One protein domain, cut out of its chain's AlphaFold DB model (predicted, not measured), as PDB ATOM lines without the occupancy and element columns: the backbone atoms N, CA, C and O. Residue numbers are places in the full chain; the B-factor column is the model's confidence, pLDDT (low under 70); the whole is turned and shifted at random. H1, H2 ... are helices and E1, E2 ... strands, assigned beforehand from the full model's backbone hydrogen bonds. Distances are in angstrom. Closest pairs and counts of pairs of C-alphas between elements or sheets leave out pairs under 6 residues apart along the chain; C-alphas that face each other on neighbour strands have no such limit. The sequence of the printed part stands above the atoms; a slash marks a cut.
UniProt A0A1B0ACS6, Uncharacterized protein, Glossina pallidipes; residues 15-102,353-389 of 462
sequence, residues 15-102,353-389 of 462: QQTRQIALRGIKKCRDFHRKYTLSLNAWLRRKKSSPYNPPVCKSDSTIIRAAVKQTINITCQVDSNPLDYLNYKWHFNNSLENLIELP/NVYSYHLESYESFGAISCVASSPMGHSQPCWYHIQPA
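This is residues 15 to 102 and 353 to 389 of the 462 residues of an uncharacterized protein of Glossina pallidipes (UniProt A0A1B0ACS6). Look first for a strongly twisted sheet of five strands, one layer of a small sandwich; the two-strand sheet E3 with E7 faces it as the other layer, and E3 runs on into E4, which pairs with E1. One long helix, H1, sticks out from this body as a free arm and lengthens the whole to 85 A, while the body without residues 15 to 48 spans 45 A at its longest. The printed part has 125 residues, in the order H1 E1 E2 E3 E4 E5 E6 E7 E8 E9, of mixed class; the large sheet, E2 E9 E8 E5 E6, is mixed, the two small ones antiparallel. The whole is extended, with a radius of gyration of the C-alphas of 24.8 A and spans of 85 by 31 by 23 A.

Start in the large sheet at E8, residues 366 to 374. On one side find E5, residues 86 to 92, antiparallel at 160 degrees, with N 90 and O 369 2.8 A apart. On the other side E9, residues 382 to 388, forms a hairpin with E8; N 384 and O 368 are 2.8 A apart. At the edges, E2, residues 61 to 65, is parallel to E9, N 63 to O 385 being 2.8 A, and E6, residues 99 to 101, makes a hairpin with E5, N 99 to O 91 being 2.8 A. In the sandwich, two sheets face to face, this sheet faces E3, residues 70 to 74, and E7, residues 354 to 358; the parts that face each other are 9.1 A apart centre to centre. E3 and E7 are antiparallel, with N 73 and O 355 2.9 A apart. E3 runs on at 36 degrees into E4, residues 77 to 80, the antiparallel neighbour of E1, residues 52 to 56; N 55 and O 78 are 2.8 A apart. The closest C-alphas of E1 and E8, Pro 54 and Ala 372, are 6.3 A apart. H1, residues 15 to 47, is not on the large sheet; every O i to N i+4 pair in it is within hydrogen-bond range.

Find C-alpha 15 at (-25.886, -53.489, 28.815); from there H1 runs 47.8 A to C-alpha 47 at (-26.315, -5.978, 23.783). E8 is 27.0 A long, and E5 and E9 are 19.9 A each. E9 ends at C-alpha 388, at (-55.317, 12.009, 0.372).

The C-alphas farthest apart, Gln 15 and Lys 68, are 85.8 A apart. Residues 15 to 48 stand free; the body without them spans 45 by 23 by 21 A. Residues 103 to 352 are not printed, and C-alphas 102 and 353 are 13.2 A apart across this cut. Of the links printed whole, none is long. Look for pLDDT under 70 at residues 15 to 49 and 94 to 97.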
ATOM      1  N   GLN A  15     -26.578 -54.471  27.974       49.62
ATOM      2  CA  GLN A  15     -25.886 -53.489  28.815       49.62
ATOM      3  C   GLN A  15     -24.916 -52.589  28.035       49.62
ATOM      4  O   GLN A  15     -24.797 -51.400  28.339       49.62
ATOM      5  N   GLN A  16     -24.268 -53.113  26.993       42.56
ATOM      6  CA  GLN A  16     -23.321 -52.352  26.176       42.56
ATOM      7  C   GLN A  16     -24.062 -51.361  25.265       42.56
ATOM      8  O   GLN A  16     -23.651 -50.207  25.134       42.56
ATOM      9  N   THR A  17     -25.230 -51.753  24.746       44.09
ATOM     10  CA  THR A  17     -26.125 -50.875  23.976       44.09
ATOM     11  C   THR A  17     -26.691 -49.732  24.833       44.09
ATOM     12  O   THR A  17     -26.717 -48.586  24.380       44.09
ATOM     13  N   ARG A  18     -27.058 -49.991  26.103       50.06
ATOM     14  CA  ARG A  18     -27.498 -48.944  27.049       50.06
ATOM     15  C   ARG A  18     -26.397 -47.928  27.363       50.06
ATOM     16  O   ARG A  18     -26.670 -46.729  27.376       50.06
ATOM     17  N   GLN A  19     -25.152 -48.364  27.572       48.50
ATOM     18  CA  GLN A  19     -24.049 -47.433  27.838       48.50
ATOM     19  C   GLN A  19     -23.700 -46.555  26.626       48.50
ATOM     20  O   GLN A  19     -23.388 -45.375  26.798       48.50
ATOM     21  N   ILE A  20     -23.780 -47.093  25.406       52.44
ATOM     22  CA  ILE A  20     -23.535 -46.320  24.178       52.44
ATOM     23  C   ILE A  20     -24.653 -45.289  23.961       52.44
ATOM     24  O   ILE A  20     -24.355 -44.127  23.677       52.44
ATOM     25  N   ALA A  21     -25.916 -45.664  24.195       46.09
ATOM     26  CA  ALA A  21     -27.054 -44.744  24.119       46.09
ATOM     27  C   ALA A  21     -26.952 -43.603  25.150       46.09
ATOM     28  O   ALA A  21     -27.101 -42.433  24.796       46.09
ATOM     29  N   LEU A  22     -26.602 -43.905  26.407       48.69
ATOM     30  CA  LEU A  22     -26.429 -42.891  27.458       48.69
ATOM     31  C   LEU A  22     -25.237 -41.956  27.192       48.69
ATOM     32  O   LEU A  22     -25.332 -40.750  27.436       48.69
ATOM     33  N   ARG A  23     -24.132 -42.470  26.632       47.47
ATOM     34  CA  ARG A  23     -22.996 -41.639  26.188       47.47
ATOM     35  C   ARG A  23     -23.370 -40.738  25.008       47.47
ATOM     36  O   ARG A  23     -22.908 -39.598  24.964       47.47
ATOM     37  N   GLY A  24     -24.213 -41.215  24.091       41.25
ATOM     38  CA  GLY A  24     -24.768 -40.420  22.992       41.25
ATOM     39  C   GLY A  24     -25.662 -39.282  23.490       41.25
ATOM     40  O   GLY A  24     -25.448 -38.129  23.122       41.25
ATOM     41  N   ILE A  25     -26.584 -39.578  24.411       50.47
ATOM     42  CA  ILE A  25     -27.493 -38.584  25.010       50.47
ATOM     43  C   ILE A  25     -26.712 -37.530  25.810       50.47
ATOM     44  O   ILE A  25     -26.998 -36.337  25.694       50.47
ATOM     45  N   LYS A  26     -25.682 -37.933  26.569       45.72
ATOM     46  CA  LYS A  26     -24.819 -36.996  27.307       45.72
ATOM     47  C   LYS A  26     -24.023 -36.089  26.360       45.72
ATOM     48  O   LYS A  26     -24.026 -34.878  26.550       45.72
ATOM     49  N   LYS A  27     -23.447 -36.638  25.281       45.09
ATOM     50  CA  LYS A  27     -22.767 -35.839  24.243       45.09
ATOM     51  C   LYS A  27     -23.716 -34.877  23.521       45.09
ATOM     52  O   LYS A  27     -23.324 -33.740  23.284       45.09
ATOM     53  N   CYS A  28     -24.951 -35.282  23.217       38.50
ATOM     54  CA  CYS A  28     -25.962 -34.387  22.643       38.50
ATOM     55  C   CYS A  28     -26.364 -33.267  23.610       38.50
ATOM     56  O   CYS A  28     -26.492 -32.121  23.187       38.50
ATOM     57  N   ARG A  29     -26.511 -33.567  24.907       50.69
ATOM     58  CA  ARG A  29     -26.824 -32.564  25.937       50.69
ATOM     59  C   ARG A  29     -25.677 -31.570  26.132       50.69
ATOM     60  O   ARG A  29     -25.925 -30.370  26.197       50.69
ATOM     61  N   ASP A  30     -24.434 -32.048  26.151       54.19
ATOM     62  CA  ASP A  30     -23.241 -31.201  26.265       54.19
ATOM     63  C   ASP A  30     -23.014 -30.355  25.002       54.19
ATOM     64  O   ASP A  30     -22.614 -29.193  25.098       54.19
ATOM     65  N   PHE A  31     -23.319 -30.903  23.820       51.06
ATOM     66  CA  PHE A  31     -23.328 -30.156  22.563       51.06
ATOM     67  C   PHE A  31     -24.407 -29.069  22.602       51.06
ATOM     68  O   PHE A  31     -24.084 -27.898  22.457       51.06
ATOM     69  N   HIS A  32     -25.657 -29.404  22.930       54.28
ATOM     70  CA  HIS A  32     -26.730 -28.417  23.062       54.28
ATOM     71  C   HIS A  32     -26.357 -27.304  24.057       54.28
ATOM     72  O   HIS A  32     -26.407 -26.129  23.707       54.28
ATOM     73  N   ARG A  33     -25.845 -27.654  25.247       54.06
ATOM     74  CA  ARG A  33     -25.427 -26.688  26.278       54.06
ATOM     75  C   ARG A  33     -24.312 -25.752  25.800       54.06
ATOM     76  O   ARG A  33     -24.388 -24.551  26.053       54.06
ATOM     77  N   LYS A  34     -23.305 -26.257  25.078       56.00
ATOM     78  CA  LYS A  34     -22.227 -25.424  24.509       56.00
ATOM     79  C   LYS A  34     -22.742 -24.446  23.451       56.00
ATOM     80  O   LYS A  34     -22.317 -23.293  23.444       56.00
ATOM     81  N   TYR A  35     -23.675 -24.866  22.598       53.59
ATOM     82  CA  TYR A  35     -24.262 -23.983  21.586       53.59
ATOM     83  C   TYR A  35     -25.200 -22.944  22.210       53.59
ATOM     84  O   TYR A  35     -25.138 -21.779  21.824       53.59
ATOM     85  N   THR A  36     -25.994 -23.315  23.220       57.41
ATOM     86  CA  THR A  36     -26.849 -22.366  23.950       57.41
ATOM     87  C   THR A  36     -26.016 -21.329  24.713       57.41
ATOM     88  O   THR A  36     -26.324 -20.141  24.663       57.41
ATOM     89  N   LEU A  37     -24.916 -21.736  25.359       56.62
ATOM     90  CA  LEU A  37     -24.006 -20.809  26.047       56.62
ATOM     91  C   LEU A  37     -23.264 -19.887  25.071       56.62
ATOM     92  O   LEU A  37     -23.130 -18.698  25.347       56.62
ATOM     93  N   SER A  38     -22.841 -20.400  23.913       57.97
ATOM     94  CA  SER A  38     -22.205 -19.599  22.858       57.97
ATOM     95  C   SER A  38     -23.173 -18.577  22.248       57.97
ATOM     96  O   SER A  38     -22.818 -17.410  22.074       57.97
ATOM     97  N   LEU A  39     -24.428 -18.974  22.005       53.50
ATOM     98  CA  LEU A  39     -25.467 -18.082  21.488       53.50
ATOM     99  C   LEU A  39     -25.825 -16.989  22.503       53.50
ATOM    100  O   LEU A  39     -25.905 -15.821  22.135       53.50
ATOM    101  N   ASN A  40     -25.969 -17.347  23.781       57.84
ATOM    102  CA  ASN A  40     -26.244 -16.392  24.853       57.84
ATOM    103  C   ASN A  40     -25.062 -15.443  25.096       57.84
ATOM    104  O   ASN A  40     -25.276 -14.253  25.310       57.84
ATOM    105  N   ALA A  41     -23.817 -15.921  25.008       58.94
ATOM    106  CA  ALA A  41     -22.627 -15.073  25.094       58.94
ATOM    107  C   ALA A  41     -22.509 -14.113  23.895       58.94
ATOM    108  O   ALA A  41     -22.140 -12.951  24.062       58.94
ATOM    109  N   TRP A  42     -22.872 -14.565  22.692       55.88
ATOM    110  CA  TRP A  42     -22.920 -13.722  21.495       55.88
ATOM    111  C   TRP A  42     -24.051 -12.682  21.556       55.88
ATOM    112  O   TRP A  42     -23.826 -11.514  21.243       55.88
ATOM    113  N   LEU A  43     -25.239 -13.068  22.035       56.75
ATOM    114  CA  LEU A  43     -26.364 -12.160  22.289       56.75
ATOM    115  C   LEU A  43     -26.018 -11.108  23.352       56.75
ATOM    116  O   LEU A  43     -26.323  -9.933  23.160       56.75
ATOM    117  N   ARG A  44     -25.322 -11.494  24.432       54.38
ATOM    118  CA  ARG A  44     -24.836 -10.550  25.454       54.38
ATOM    119  C   ARG A  44     -23.796  -9.575  24.898       54.38
ATOM    120  O   ARG A  44     -23.906  -8.388  25.171       54.38
ATOM    121  N   ARG A  45     -22.857 -10.035  24.059       54.47
ATOM    122  CA  ARG A  45     -21.886  -9.152  23.377       54.47
ATOM    123  C   ARG A  45     -22.536  -8.183  22.387       54.47
ATOM    124  O   ARG A  45     -22.052  -7.070  22.232       54.47
ATOM    125  N   LYS A  46     -23.635  -8.570  21.728       53.38
ATOM    126  CA  LYS A  46     -24.411  -7.651  20.877       53.38
ATOM    127  C   LYS A  46     -25.172  -6.591  21.674       53.38
ATOM    128  O   LYS A  46     -25.318  -5.481  21.184       53.38
ATOM    129  N   LYS A  47     -25.635  -6.922  22.882       53.66
ATOM    130  CA  LYS A  47     -26.315  -5.978  23.783       53.66
ATOM    131  C   LYS A  47     -25.369  -4.972  24.457       53.66
ATOM    132  O   LYS A  47     -25.856  -4.006  25.021       53.66
ATOM    133  N   SER A  48     -24.051  -5.194  24.414       52.28
ATOM    134  CA  SER A  48     -23.062  -4.402  25.159       52.28
ATOM    135  C   SER A  48     -22.220  -3.450  24.305       52.28
ATOM    136  O   SER A  48     -21.231  -2.926  24.809       52.28
ATOM    137  N   SER A  49     -22.533  -3.259  23.019       63.06
ATOM    138  CA  SER A  49     -21.886  -2.198  22.240       63.06
ATOM    139  C   SER A  49     -22.610  -0.885  22.535       63.06
ATOM    140  O   SER A  49     -23.780  -0.778  22.167       63.06
ATOM    141  N   PRO A  50     -21.959   0.113  23.161       71.06
ATOM    142  CA  PRO A  50     -22.561   1.431  23.355       71.06
ATOM    143  C   PRO A  50     -22.750   2.177  22.026       71.06
ATOM    144  O   PRO A  50     -23.361   3.230  22.014       71.06
ATOM    145  N   TYR A  51     -22.257   1.634  20.909       81.25
ATOM    146  CA  TYR A  51     -22.403   2.207  19.576       81.25
ATOM    147  C   TYR A  51     -23.191   1.258  18.674       81.25
ATOM    148  O   TYR A  51     -22.817   0.086  18.529       81.25
ATOM    149  N   ASN A  52     -24.259   1.759  18.056       84.69
ATOM    150  CA  ASN A  52     -25.036   1.050  17.041       84.69
ATOM    151  C   ASN A  52     -25.210   1.922  15.787       84.69
ATOM    152  O   ASN A  52     -25.360   3.140  15.894       84.69
ATOM    153  N   PRO A  53     -25.178   1.311  14.587       87.69
ATOM    154  CA  PRO A  53     -25.506   2.025  13.363       87.69
ATOM    155  C   PRO A  53     -26.973   2.476  13.387       87.69
ATOM    156  O   PRO A  53     -27.786   1.838  14.060       87.69
ATOM    157  N   PRO A  54     -27.330   3.516  12.617       91.38
ATOM    158  CA  PRO A  54     -28.691   4.009  12.544       91.38
ATOM    159  C   PRO A  54     -29.633   2.936  11.994       91.38
ATOM    160  O   PRO A  54     -29.362   2.322  10.962       91.38
ATOM    161  N   VAL A  55     -30.762   2.726  12.664       90.69
ATOM    162  CA  VAL A  55     -31.818   1.784  12.280       90.69
ATOM    163  C   VAL A  55     -33.147   2.523  12.236       90.69
ATOM    164  O   VAL A  55     -33.459   3.295  13.134       90.69
ATOM    165  N   CYS A  56     -33.941   2.304  11.188       91.81
ATOM    166  CA  CYS A  56     -35.278   2.882  11.130       91.81
ATOM    167  C   CYS A  56     -36.161   2.322  12.258       91.81
ATOM    168  O   CYS A  56     -36.185   1.108  12.459       91.81
ATOM    169  N   LYS A  57     -36.889   3.185  12.979       87.62
ATOM    170  CA  LYS A  57     -37.796   2.763  14.063       87.62
ATOM    171  C   LYS A  57     -39.140   2.241  13.554       87.62
ATOM    172  O   LYS A  57     -39.759   1.424  14.225       87.62
ATOM    173  N   SER A  58     -39.594   2.721  12.398       80.56
ATOM    174  CA  SER A  58     -40.910   2.409  11.837       80.56
ATOM    175  C   SER A  58     -40.782   1.748  10.467       80.56
ATOM    176  O   SER A  58     -40.229   2.354   9.549       80.56
ATOM    177  N   ASP A  59     -41.352   0.555  10.301       72.75
ATOM    178  CA  ASP A  59     -41.282  -0.185   9.033       72.75
ATOM    179  C   ASP A  59     -42.034   0.523   7.886       72.75
ATOM    180  O   ASP A  59     -41.627   0.422   6.728       72.75
ATOM    181  N   SER A  60     -43.098   1.276   8.197       83.75
ATOM    182  CA  SER A  60     -43.777   2.210   7.288       83.75
ATOM    183  C   SER A  60     -44.817   3.050   8.044       83.75
ATOM    184  O   SER A  60     -45.474   2.539   8.949       83.75
ATOM    185  N   THR A  61     -44.994   4.322   7.679       88.69
ATOM    186  CA  THR A  61     -46.013   5.216   8.267       88.69
ATOM    187  C   THR A  61     -46.949   5.757   7.187       88.69
ATOM    188  O   THR A  61     -46.491   6.159   6.122       88.69
ATOM    189  N   ILE A  62     -48.257   5.818   7.454       90.81
ATOM    190  CA  ILE A  62     -49.242   6.440   6.552       90.81
ATOM    191  C   ILE A  62     -49.592   7.834   7.076       90.81
ATOM    192  O   ILE A  62     -49.992   7.983   8.228       90.81
ATOM    193  N   ILE A  63     -49.471   8.846   6.221       91.19
ATOM    194  CA  ILE A  63     -49.798  10.242   6.520       91.19
ATOM    195  C   ILE A  63     -50.948  10.664   5.611       91.19
ATOM    196  O   ILE A  63     -50.843  10.575   4.390       91.19
ATOM    197  N   ARG A  64     -52.047  11.138   6.200       91.75
ATOM    198  CA  ARG A  64     -53.178  11.699   5.451       91.75
ATOM    199  C   ARG A  64     -53.070  13.216   5.409       91.75
ATOM    200  O   ARG A  64     -52.929  13.844   6.456       91.75
ATOM    201  N   ALA A  65     -53.136  13.791   4.214       90.25
ATOM    202  CA  ALA A  65     -53.014  15.231   4.010       90.25
ATOM    203  C   ALA A  65     -53.933  15.724   2.886       90.25
ATOM    204  O   ALA A  65     -54.274  14.977   1.965       90.25
ATOM    205  N   ALA A  66     -54.337  16.987   2.964       89.38
ATOM    206  CA  ALA A  66     -55.090  17.662   1.916       89.38
ATOM    207  C   ALA A  66     -54.153  18.302   0.876       89.38
ATOM    208  O   ALA A  66     -52.993  18.612   1.148       89.38
ATOM    209  N   VAL A  67     -54.673  18.545  -0.329       89.06
ATOM    210  CA  VAL A  67     -53.960  19.320  -1.356       89.06
ATOM    211  C   VAL A  67     -53.784  20.766  -0.870       89.06
ATOM    212  O   VAL A  67     -54.668  21.320  -0.218       89.06
ATOM    213  N   LYS A  68     -52.651  21.385  -1.208       89.31
ATOM    214  CA  LYS A  68     -52.154  22.691  -0.728       89.31
ATOM    215  C   LYS A  68     -51.774  22.729   0.754       89.31
ATOM    216  O   LYS A  68     -51.583  23.812   1.306       89.31
ATOM    217  N   GLN A  69     -51.643  21.572   1.400       90.00
ATOM    218  CA  GLN A  69     -51.159  21.462   2.773       90.00
ATOM    219  C   GLN A  69     -49.641  21.247   2.797       90.00
ATOM    220  O   GLN A  69     -49.079  20.582   1.930       90.00
ATOM    221  N   THR A  70     -48.971  21.776   3.819       91.00
ATOM    222  CA  THR A  70     -47.581  21.423   4.137       91.00
ATOM    223  C   THR A  70     -47.571  20.454   5.312       91.00
ATOM    224  O   THR A  70     -48.196  20.731   6.337       91.00
ATOM    225  N   ILE A  71     -46.864  19.334   5.175       92.25
ATOM    226  CA  ILE A  71     -46.665  18.345   6.241       92.25
ATOM    227  C   ILE A  71     -45.198  18.307   6.665       92.25
ATOM    228  O   ILE A  71     -44.302  18.446   5.837       92.25
ATOM    229  N   ASN A  72     -44.953  18.083   7.955       92.62
ATOM    230  CA  ASN A  72     -43.610  17.913   8.502       92.62
ATOM    231  C   ASN A  72     -43.392  16.438   8.828       92.62
ATOM    232  O   ASN A  72     -44.036  15.892   9.724       92.62
ATOM    233  N   ILE A  73     -42.488  15.794   8.099       91.69
ATOM    234  CA  ILE A  73     -42.169  14.377   8.268       91.69
ATOM    235  C   ILE A  73     -40.870  14.275   9.051       91.69
ATOM    236  O   ILE A  73     -39.847  14.803   8.626       91.69
ATOM    237  N   THR A  74     -40.899  13.592  10.192       92.00
ATOM    238  CA  THR A  74     -39.700  13.363  11.006       92.00
ATOM    239  C   THR A  74     -39.161  11.966  10.748       92.00
ATOM    240  O   THR A  74     -39.874  10.987  10.944       92.00
ATOM    241  N   CYS A  75     -37.899  11.868  10.341       91.62
ATOM    242  CA  CYS A  75     -37.197  10.613  10.141       91.62
ATOM    243  C   CYS A  75     -36.930   9.935  11.491       91.62
ATOM    244  O   CYS A  75     -36.058  10.359  12.252       91.62
ATOM    245  N   GLN A  76     -37.692   8.885  11.799       90.62
ATOM    246  CA  GLN A  76     -37.567   8.158  13.060       90.62
ATOM    247  C   GLN A  76     -36.473   7.089  12.973       90.62
ATOM    248  O   GLN A  76     -36.687   5.994  12.454       90.62
ATOM    249  N   VAL A  77     -35.294   7.406  13.506       90.81
ATOM    250  CA  VAL A  77     -34.124   6.519  13.504       90.81
ATOM    251  C   VAL A  77     -33.616   6.312  14.928       90.81
ATOM    252  O   VAL A  77     -33.641   7.224  15.752       90.81
ATOM    253  N   ASP A  78     -33.197   5.088  15.224       89.62
ATOM    254  CA  ASP A  78     -32.489   4.695  16.435       89.62
ATOM    255  C   ASP A  78     -31.000   4.539  16.122       89.62
ATOM    256  O   ASP A  78     -30.629   3.751  15.256       89.62
ATOM    257  N   SER A  79     -30.149   5.322  16.773       87.44
ATOM    258  CA  SER A  79     -28.700   5.332  16.558       87.44
ATOM    259  C   SER A  79     -28.012   5.763  17.841       87.44
ATOM    260  O   SER A  79     -28.581   6.525  18.620       87.44
ATOM    261  N   ASN A  80     -26.774   5.335  18.032       85.69
ATOM    262  CA  ASN A  80     -25.929   5.774  19.127       85.69
ATOM    263  C   ASN A  80     -24.483   5.915  18.618       85.69
ATOM    264  O   ASN A  80     -23.872   4.903  18.252       85.69
ATOM    265  N   PRO A  81     -23.925   7.141  18.563       81.75
ATOM    266  CA  PRO A  81     -24.555   8.408  18.951       81.75
ATOM    267  C   PRO A  81     -25.686   8.829  17.994       81.75
ATOM    268  O   PRO A  81     -25.742   8.400  16.837       81.75
ATOM    269  N   LEU A  82     -26.593   9.673  18.495       81.38
ATOM    270  CA  LEU A  82     -27.580  10.398  17.676       81.38
ATOM    271  C   LEU A  82     -26.971  11.649  17.021       81.38
ATOM    272  O   LEU A  82     -27.537  12.197  16.072       81.38
ATOM    273  N   ASP A  83     -25.817  12.084  17.519       78.12
ATOM    274  CA  ASP A  83     -25.110  13.257  17.028       78.12
ATOM    275  C   ASP A  83     -24.517  12.997  15.636       78.12
ATOM    276  O   ASP A  83     -24.018  11.911  15.336       78.12
ATOM    277  N   TYR A  84     -24.542  14.024  14.783       78.81
ATOM    278  CA  TYR A  84     -23.950  14.012  13.437       78.81
ATOM    279  C   TYR A  84     -24.572  13.023  12.436       78.81
ATOM    280  O   TYR A  84     -23.901  12.567  11.506       78.81
ATOM    281  N   LEU A  85     -25.864  12.714  12.570       86.88
ATOM    282  CA  LEU A  85     -26.588  11.966  11.542       86.88
ATOM    283  C   LEU A  85     -26.844  12.830  10.301       86.88
ATOM    284  O   LEU A  85     -27.389  13.932  10.387       86.88
ATOM    285  N   ASN A  86     -26.484  12.304   9.131       89.69
ATOM    286  CA  ASN A  86     -26.810  12.915   7.845       89.69
ATOM    287  C   ASN A  86     -28.049  12.237   7.245       89.69
ATOM    288  O   ASN A  86     -28.058  11.017   7.062       89.69
ATOM    289  N   TYR A  87     -29.076  13.026   6.942       90.62
ATOM    290  CA  TYR A  87     -30.356  12.552   6.427       90.62
ATOM    291  C   TYR A  87     -30.483  12.856   4.937       90.62
ATOM    292  O   TYR A  87     -30.341  14.001   4.510       90.62
ATOM    293  N   LYS A  88     -30.809  11.828   4.155       91.19
ATOM    294  CA  LYS A  88     -31.189  11.954   2.744       91.19
ATOM    295  C   LYS A  88     -32.655  11.611   2.577       91.19
ATOM    296  O   LYS A  88     -33.094  10.568   3.062       91.19
ATOM    297  N   TRP A  89     -33.379  12.462   1.865       91.75
ATOM    298  CA  TRP A  89     -34.802  12.303   1.598       91.75
ATOM    299  C   TRP A  89     -35.014  11.984   0.127       91.75
ATOM    300  O   TRP A  89     -34.396  12.603  -0.735       91.75
ATOM    301  N   HIS A  90     -35.888  11.030  -0.164       90.31
ATOM    302  CA  HIS A  90     -36.260  10.700  -1.533       90.31
ATOM    303  C   HIS A  90     -37.769  10.613  -1.664       90.31
ATOM    304  O   HIS A  90     -38.439  10.065  -0.790       90.31
ATOM    305  N   PHE A  91     -38.289  11.106  -2.776       89.62
ATOM    306  CA  PHE A  91     -39.676  10.955  -3.170       89.62
ATOM    307  C   PHE A  91     -39.796   9.897  -4.260       89.62
ATOM    308  O   PHE A  91     -39.001   9.846  -5.195       89.62
ATOM    309  N   ASN A  92     -40.800   9.046  -4.121       82.81
ATOM    310  CA  ASN A  92     -41.178   8.033  -5.083       82.81
ATOM    311  C   ASN A  92     -42.680   8.173  -5.334       82.81
ATOM    312  O   ASN A  92     -43.506   7.700  -4.545       82.81
ATOM    313  N   ASN A  93     -43.028   8.856  -6.420       73.00
ATOM    314  CA  ASN A  93     -44.372   8.780  -6.966       73.00
ATOM    315  C   ASN A  93     -44.422   7.555  -7.881       73.00
ATOM    316  O   ASN A  93     -43.521   7.347  -8.681       73.00
ATOM    317  N   SER A  94     -45.492   6.766  -7.829       62.28
ATOM    318  CA  SER A  94     -45.709   5.643  -8.751       62.28
ATOM    319  C   SER A  94     -45.647   6.029 -10.244       62.28
ATOM    320  O   SER A  94     -45.602   5.141 -11.092       62.28
ATOM    321  N   LEU A  95     -45.654   7.330 -10.561       53.16
ATOM    322  CA  LEU A  95     -45.559   7.897 -11.906       53.16
ATOM    323  C   LEU A  95     -44.142   8.347 -12.324       53.16
ATOM    324  O   LEU A  95     -43.904   8.477 -13.524       53.16
ATOM    325  N   GLU A  96     -43.193   8.543 -11.399       53.94
ATOM    326  CA  GLU A  96     -41.826   9.005 -11.707       53.94
ATOM    327  C   GLU A  96     -40.754   8.269 -10.883       53.94
ATOM    328  O   GLU A  96     -40.989   7.806  -9.771       53.94
ATOM    329  N   ASN A  97     -39.548   8.145 -11.447       56.62
ATOM    330  CA  ASN A  97     -38.394   7.527 -10.785       56.62
ATOM    331  C   ASN A  97     -38.101   8.165  -9.412       56.62
ATOM    332  O   ASN A  97     -38.470   9.301  -9.151       56.62
ATOM    333  N   LEU A  98     -37.370   7.447  -8.554       74.38
ATOM    334  CA  LEU A  98     -36.909   7.938  -7.252       74.38
ATOM    335  C   LEU A  98     -36.173   9.291  -7.391       74.38
ATOM    336  O   LEU A  98     -35.085   9.342  -7.967       74.38
ATOM    337  N   ILE A  99     -36.751  10.368  -6.854       79.12
ATOM    338  CA  ILE A  99     -36.195  11.731  -6.872       79.12
ATOM    339  C   ILE A  99     -35.565  12.027  -5.509       79.12
ATOM    340  O   ILE A  99     -36.232  11.904  -4.485       79.12
ATOM    341  N   GLU A 100     -34.295  12.441  -5.469       82.88
ATOM    342  CA  GLU A 100     -33.684  12.978  -4.243       82.88
ATOM    343  C   GLU A 100     -34.277  14.363  -3.957       82.88
ATOM    344  O   GLU A 100     -34.260  15.259  -4.804       82.88
ATOM    345  N   LEU A 101     -34.849  14.522  -2.767       81.62
ATOM    346  CA  LEU A 101     -35.482  15.758  -2.340       81.62
ATOM    347  C   LEU A 101     -34.411  16.732  -1.830       81.62
ATOM    348  O   LEU A 101     -33.537  16.327  -1.056       81.62
ATOM    349  N   PRO A 102     -34.466  18.018  -2.226       79.88
ATOM    350  CA  PRO A 102     -33.526  19.011  -1.734       79.88
ATOM    351  C   PRO A 102     -33.684  19.156  -0.224       79.88
ATOM    352  O   PRO A 102     -34.791  19.115   0.306       79.88
ATOM    353  N   ASN A 353     -33.454  15.949  10.827       86.25
ATOM    354  CA  ASN A 353     -34.331  14.798  10.748       86.25
ATOM    355  C   ASN A 353     -35.776  15.174  10.395       86.25
ATOM    356  O   ASN A 353     -36.564  14.259  10.194       86.25
ATOM    357  N   VAL A 354     -36.142  16.458  10.316       90.12
ATOM    358  CA  VAL A 354     -37.485  16.896   9.899       90.12
ATOM    359  C   VAL A 354     -37.451  17.440   8.473       90.12
ATOM    360  O   VAL A 354     -36.626  18.289   8.144       90.12
ATOM    361  N   TYR A 355     -38.377  16.979   7.637       90.31
ATOM    362  CA  TYR A 355     -38.560  17.451   6.272       90.31
ATOM    363  C   TYR A 355     -39.964  18.020   6.058       90.31
ATOM    364  O   TYR A 355     -40.965  17.323   6.237       90.31
ATOM    365  N   SER A 356     -40.028  19.293   5.665       90.94
ATOM    366  CA  SER A 356     -41.273  19.973   5.302       90.94
ATOM    367  C   SER A 356     -41.601  19.724   3.832       90.94
ATOM    368  O   SER A 356     -40.926  20.247   2.941       90.94
ATOM    369  N   TYR A 357     -42.649  18.939   3.592       90.56
ATOM    370  CA  TYR A 357     -43.136  18.575   2.267       90.56
ATOM    371  C   TYR A 357     -44.439  19.316   1.953       90.56
ATOM    372  O   TYR A 357     -45.408  19.228   2.711       90.56
ATOM    373  N   HIS A 358     -44.459  20.062   0.848       91.31
ATOM    374  CA  HIS A 358     -45.630  20.809   0.391       91.31
ATOM    375  C   HIS A 358     -46.383  20.019  -0.683       91.31
ATOM    376  O   HIS A 358     -45.799  19.640  -1.697       91.31
ATOM    377  N   LEU A 359     -47.674  19.774  -0.461       90.69
ATOM    378  CA  LEU A 359     -48.533  19.074  -1.410       90.69
ATOM    379  C   LEU A 359     -49.187  20.085  -2.351       90.69
ATOM    380  O   LEU A 359     -50.177  20.703  -1.979       90.69
ATOM    381  N   GLU A 360     -48.686  20.262  -3.569       87.81
ATOM    382  CA  GLU A 360     -49.266  21.229  -4.517       87.81
ATOM    383  C   GLU A 360     -50.464  20.661  -5.283       87.81
ATOM    384  O   GLU A 360     -51.462  21.355  -5.505       87.81
ATOM    385  N   SER A 361     -50.372  19.393  -5.684       87.25
ATOM    386  CA  SER A 361     -51.345  18.726  -6.548       87.25
ATOM    387  C   SER A 361     -51.545  17.266  -6.133       87.25
ATOM    388  O   SER A 361     -50.896  16.762  -5.217       87.25
ATOM    389  N   TYR A 362     -52.439  16.553  -6.826       84.75
ATOM    390  CA  TYR A 362     -52.605  15.111  -6.620       84.75
ATOM    391  C   TYR A 362     -51.365  14.289  -7.025       84.75
ATOM    392  O   TYR A 362     -51.242  13.135  -6.627       84.75
ATOM    393  N   GLU A 363     -50.423  14.877  -7.766       84.62
ATOM    394  CA  GLU A 363     -49.143  14.248  -8.122       84.62
ATOM    395  C   GLU A 363     -48.124  14.321  -6.973       84.62
ATOM    396  O   GLU A 363     -47.092  13.655  -7.008       84.62
ATOM    397  N   SER A 364     -48.415  15.100  -5.926       85.69
ATOM    398  CA  SER A 364     -47.620  15.140  -4.695       85.69
ATOM    399  C   SER A 364     -47.936  13.973  -3.745       85.69
ATOM    400  O   SER A 364     -47.256  13.787  -2.739       85.69
ATOM    401  N   PHE A 365     -48.963  13.163  -4.024       89.69
ATOM    402  CA  PHE A 365     -49.216  11.938  -3.262       89.69
ATOM    403  C   PHE A 365     -48.281  10.818  -3.731       89.69
ATOM    404  O   PHE A 365     -48.053  10.632  -4.925       89.69
ATOM    405  N   GLY A 366     -47.727  10.061  -2.786       90.06
ATOM    406  CA  GLY A 366     -46.707   9.060  -3.084       90.06
ATOM    407  C   GLY A 366     -46.020   8.533  -1.832       90.06
ATOM    408  O   GLY A 366     -46.552   8.626  -0.725       90.06
ATOM    409  N   ALA A 367     -44.831   7.965  -2.006       90.94
ATOM    410  CA  ALA A 367     -43.999   7.487  -0.912       90.94
ATOM    411  C   ALA A 367     -42.771   8.388  -0.742       90.94
ATOM    412  O   ALA A 367     -42.010   8.597  -1.683       90.94
ATOM    413  N   ILE A 368     -42.546   8.892   0.466       91.75
ATOM    414  CA  ILE A 368     -41.297   9.542   0.859       91.75
ATOM    415  C   ILE A 368     -40.463   8.539   1.644       91.75
ATOM    416  O   ILE A 368     -40.983   7.827   2.500       91.75
ATOM    417  N   SER A 369     -39.164   8.484   1.369       92.31
ATOM    418  CA  SER A 369     -38.208   7.728   2.169       92.31
ATOM    419  C   SER A 369     -37.144   8.627   2.769       92.31
ATOM    420  O   SER A 369     -36.708   9.586   2.132       92.31
ATOM    421  N   CYS A 370     -36.697   8.297   3.979       92.44
ATOM    422  CA  CYS A 370     -35.500   8.888   4.566       92.44
ATOM    423  C   CYS A 370     -34.459   7.815   4.882       92.44
ATOM    424  O   CYS A 370     -34.794   6.714   5.326       92.44
ATOM    425  N   VAL A 371     -33.189   8.148   4.663       92.69
ATOM    426  CA  VAL A 371     -32.042   7.316   5.036       92.69
ATOM    427  C   VAL A 371     -31.117   8.151   5.908       92.69
ATOM    428  O   VAL A 371     -30.657   9.214   5.485       92.69
ATOM    429  N   ALA A 372     -30.837   7.662   7.115       92.38
ATOM    430  CA  ALA A 372     -29.868   8.266   8.015       92.38
ATOM    431  C   ALA A 372     -28.502   7.601   7.853       92.38
ATOM    432  O   ALA A 372     -28.386   6.384   7.697       92.38
ATOM    433  N   SER A 373     -27.459   8.416   7.899       90.38
ATOM    434  CA  SER A 373     -26.076   8.009   7.679       90.38
ATOM    435  C   SER A 373     -25.213   8.432   8.854       90.38
ATOM    436  O   SER A 373     -25.277   9.581   9.286       90.38
ATOM    437  N   SER A 374     -24.379   7.512   9.327       90.00
ATOM    438  CA  SER A 374     -23.388   7.722  10.382       90.00
ATOM    439  C   SER A 374     -22.047   7.095   9.970       90.00
ATOM    440  O   SER A 374     -22.019   6.259   9.062       90.00
ATOM    441  N   PRO A 375     -20.939   7.389  10.672       86.56
ATOM    442  CA  PRO A 375     -19.677   6.670  10.478       86.56
ATOM    443  C   PRO A 375     -19.777   5.150  10.700       86.56
ATOM    444  O   PRO A 375     -18.964   4.400  10.170       86.56
ATOM    445  N   MET A 376     -20.765   4.686  11.475       85.31
ATOM    446  CA  MET A 376     -20.995   3.262  11.762       85.31
ATOM    447  C   MET A 376     -21.795   2.550  10.663       85.31
ATOM    448  O   MET A 376     -21.887   1.322  10.665       85.31
ATOM    449  N   GLY A 377     -22.377   3.304   9.726       86.81
ATOM    450  CA  GLY A 377     -23.176   2.780   8.626       86.81
ATOM    451  C   GLY A 377     -24.429   3.607   8.349       86.81
ATOM    452  O   GLY A 377     -24.604   4.713   8.864       86.81
ATOM    453  N   HIS A 378     -25.311   3.033   7.535       90.81
ATOM    454  CA  HIS A 378     -26.539   3.666   7.062       90.81
ATOM    455  C   HIS A 378     -27.767   2.871   7.493       90.81
ATOM    456  O   HIS A 378     -27.721   1.639   7.568       90.81
ATOM    457  N   SER A 379     -28.869   3.578   7.727       92.06
ATOM    458  CA  SER A 379     -30.148   2.948   8.015       92.06
ATOM    459  C   SER A 379     -30.748   2.320   6.766       92.06
ATOM    460  O   SER A 379     -30.477   2.722   5.634       92.06
ATOM    461  N   GLN A 380     -31.631   1.348   6.980       90.62
ATOM    462  CA  GLN A 380     -32.633   1.029   5.969       90.62
ATOM    463  C   GLN A 380     -33.538   2.254   5.736       90.62
ATOM    464  O   GLN A 380     -33.664   3.092   6.640       90.62
ATOM    465  N   PRO A 381     -34.136   2.389   4.541       90.88
ATOM    466  CA  PRO A 381     -35.048   3.488   4.259       90.88
ATOM    467  C   PRO A 381     -36.288   3.394   5.153       90.88
ATOM    468  O   PRO A 381     -36.965   2.368   5.165       90.88
ATOM    469  N   CYS A 382     -36.594   4.473   5.871       92.56
ATOM    470  CA  CYS A 382     -37.893   4.628   6.521       92.56
ATOM    471  C   CYS A 382     -38.905   5.110   5.494       92.56
ATOM    472  O   CYS A 382     -38.673   6.153   4.883       92.56
ATOM    473  N   TRP A 383     -40.013   4.394   5.329       92.44
ATOM    474  CA  TRP A 383     -41.040   4.723   4.342       92.44
ATOM    475  C   TRP A 383     -42.219   5.479   4.961       92.44
ATOM    476  O   TRP A 383     -42.737   5.105   6.011       92.44
ATOM    477  N   TYR A 384     -42.668   6.526   4.269       93.12
ATOM    478  CA  TYR A 384     -43.829   7.341   4.614       93.12
ATOM    479  C   TYR A 384     -44.750   7.432   3.398       93.12
ATOM    480  O   TYR A 384     -44.387   8.030   2.387       93.12
ATOM    481  N   HIS A 385     -45.939   6.844   3.473       92.56
ATOM    482  CA  HIS A 385     -46.938   6.916   2.410       92.56
ATOM    483  C   HIS A 385     -47.879   8.087   2.656       92.56
ATOM    484  O   HIS A 385     -48.597   8.111   3.653       92.56
ATOM    485  N   ILE A 386     -47.893   9.040   1.732       92.50
ATOM    486  CA  ILE A 386     -48.761  10.209   1.793       92.50
ATOM    487  C   ILE A 386     -50.006   9.907   0.971       92.50
ATOM    488  O   ILE A 386     -49.932   9.737  -0.247       92.50
ATOM    489  N   GLN A 387     -51.144   9.838   1.648       91.19
ATOM    490  CA  GLN A 387     -52.444   9.570   1.048       91.19
ATOM    491  C   GLN A 387     -53.346  10.805   1.161       91.19
ATOM    492  O   GLN A 387     -53.214  11.578   2.117       91.19
ATOM    493  N   PRO A 388     -54.288  10.994   0.224       89.62
ATOM    494  CA  PRO A 388     -55.317  12.009   0.372       89.62
ATOM    495  C   PRO A 388     -56.084  11.808   1.683       89.62
ATOM    496  O   PRO A 388     -56.466  10.689   2.043       89.62
ATOM    497  N   ALA A 389     -56.309  12.893   2.419       86.06
ATOM    498  CA  ALA A 389     -57.338  12.897   3.447       86.06
ATOM    499  C   ALA A 389     -58.700  12.827   2.741       86.06
ATOM    500  O   ALA A 389     -59.024  13.708   1.944       86.06
TER     501      ALA A 389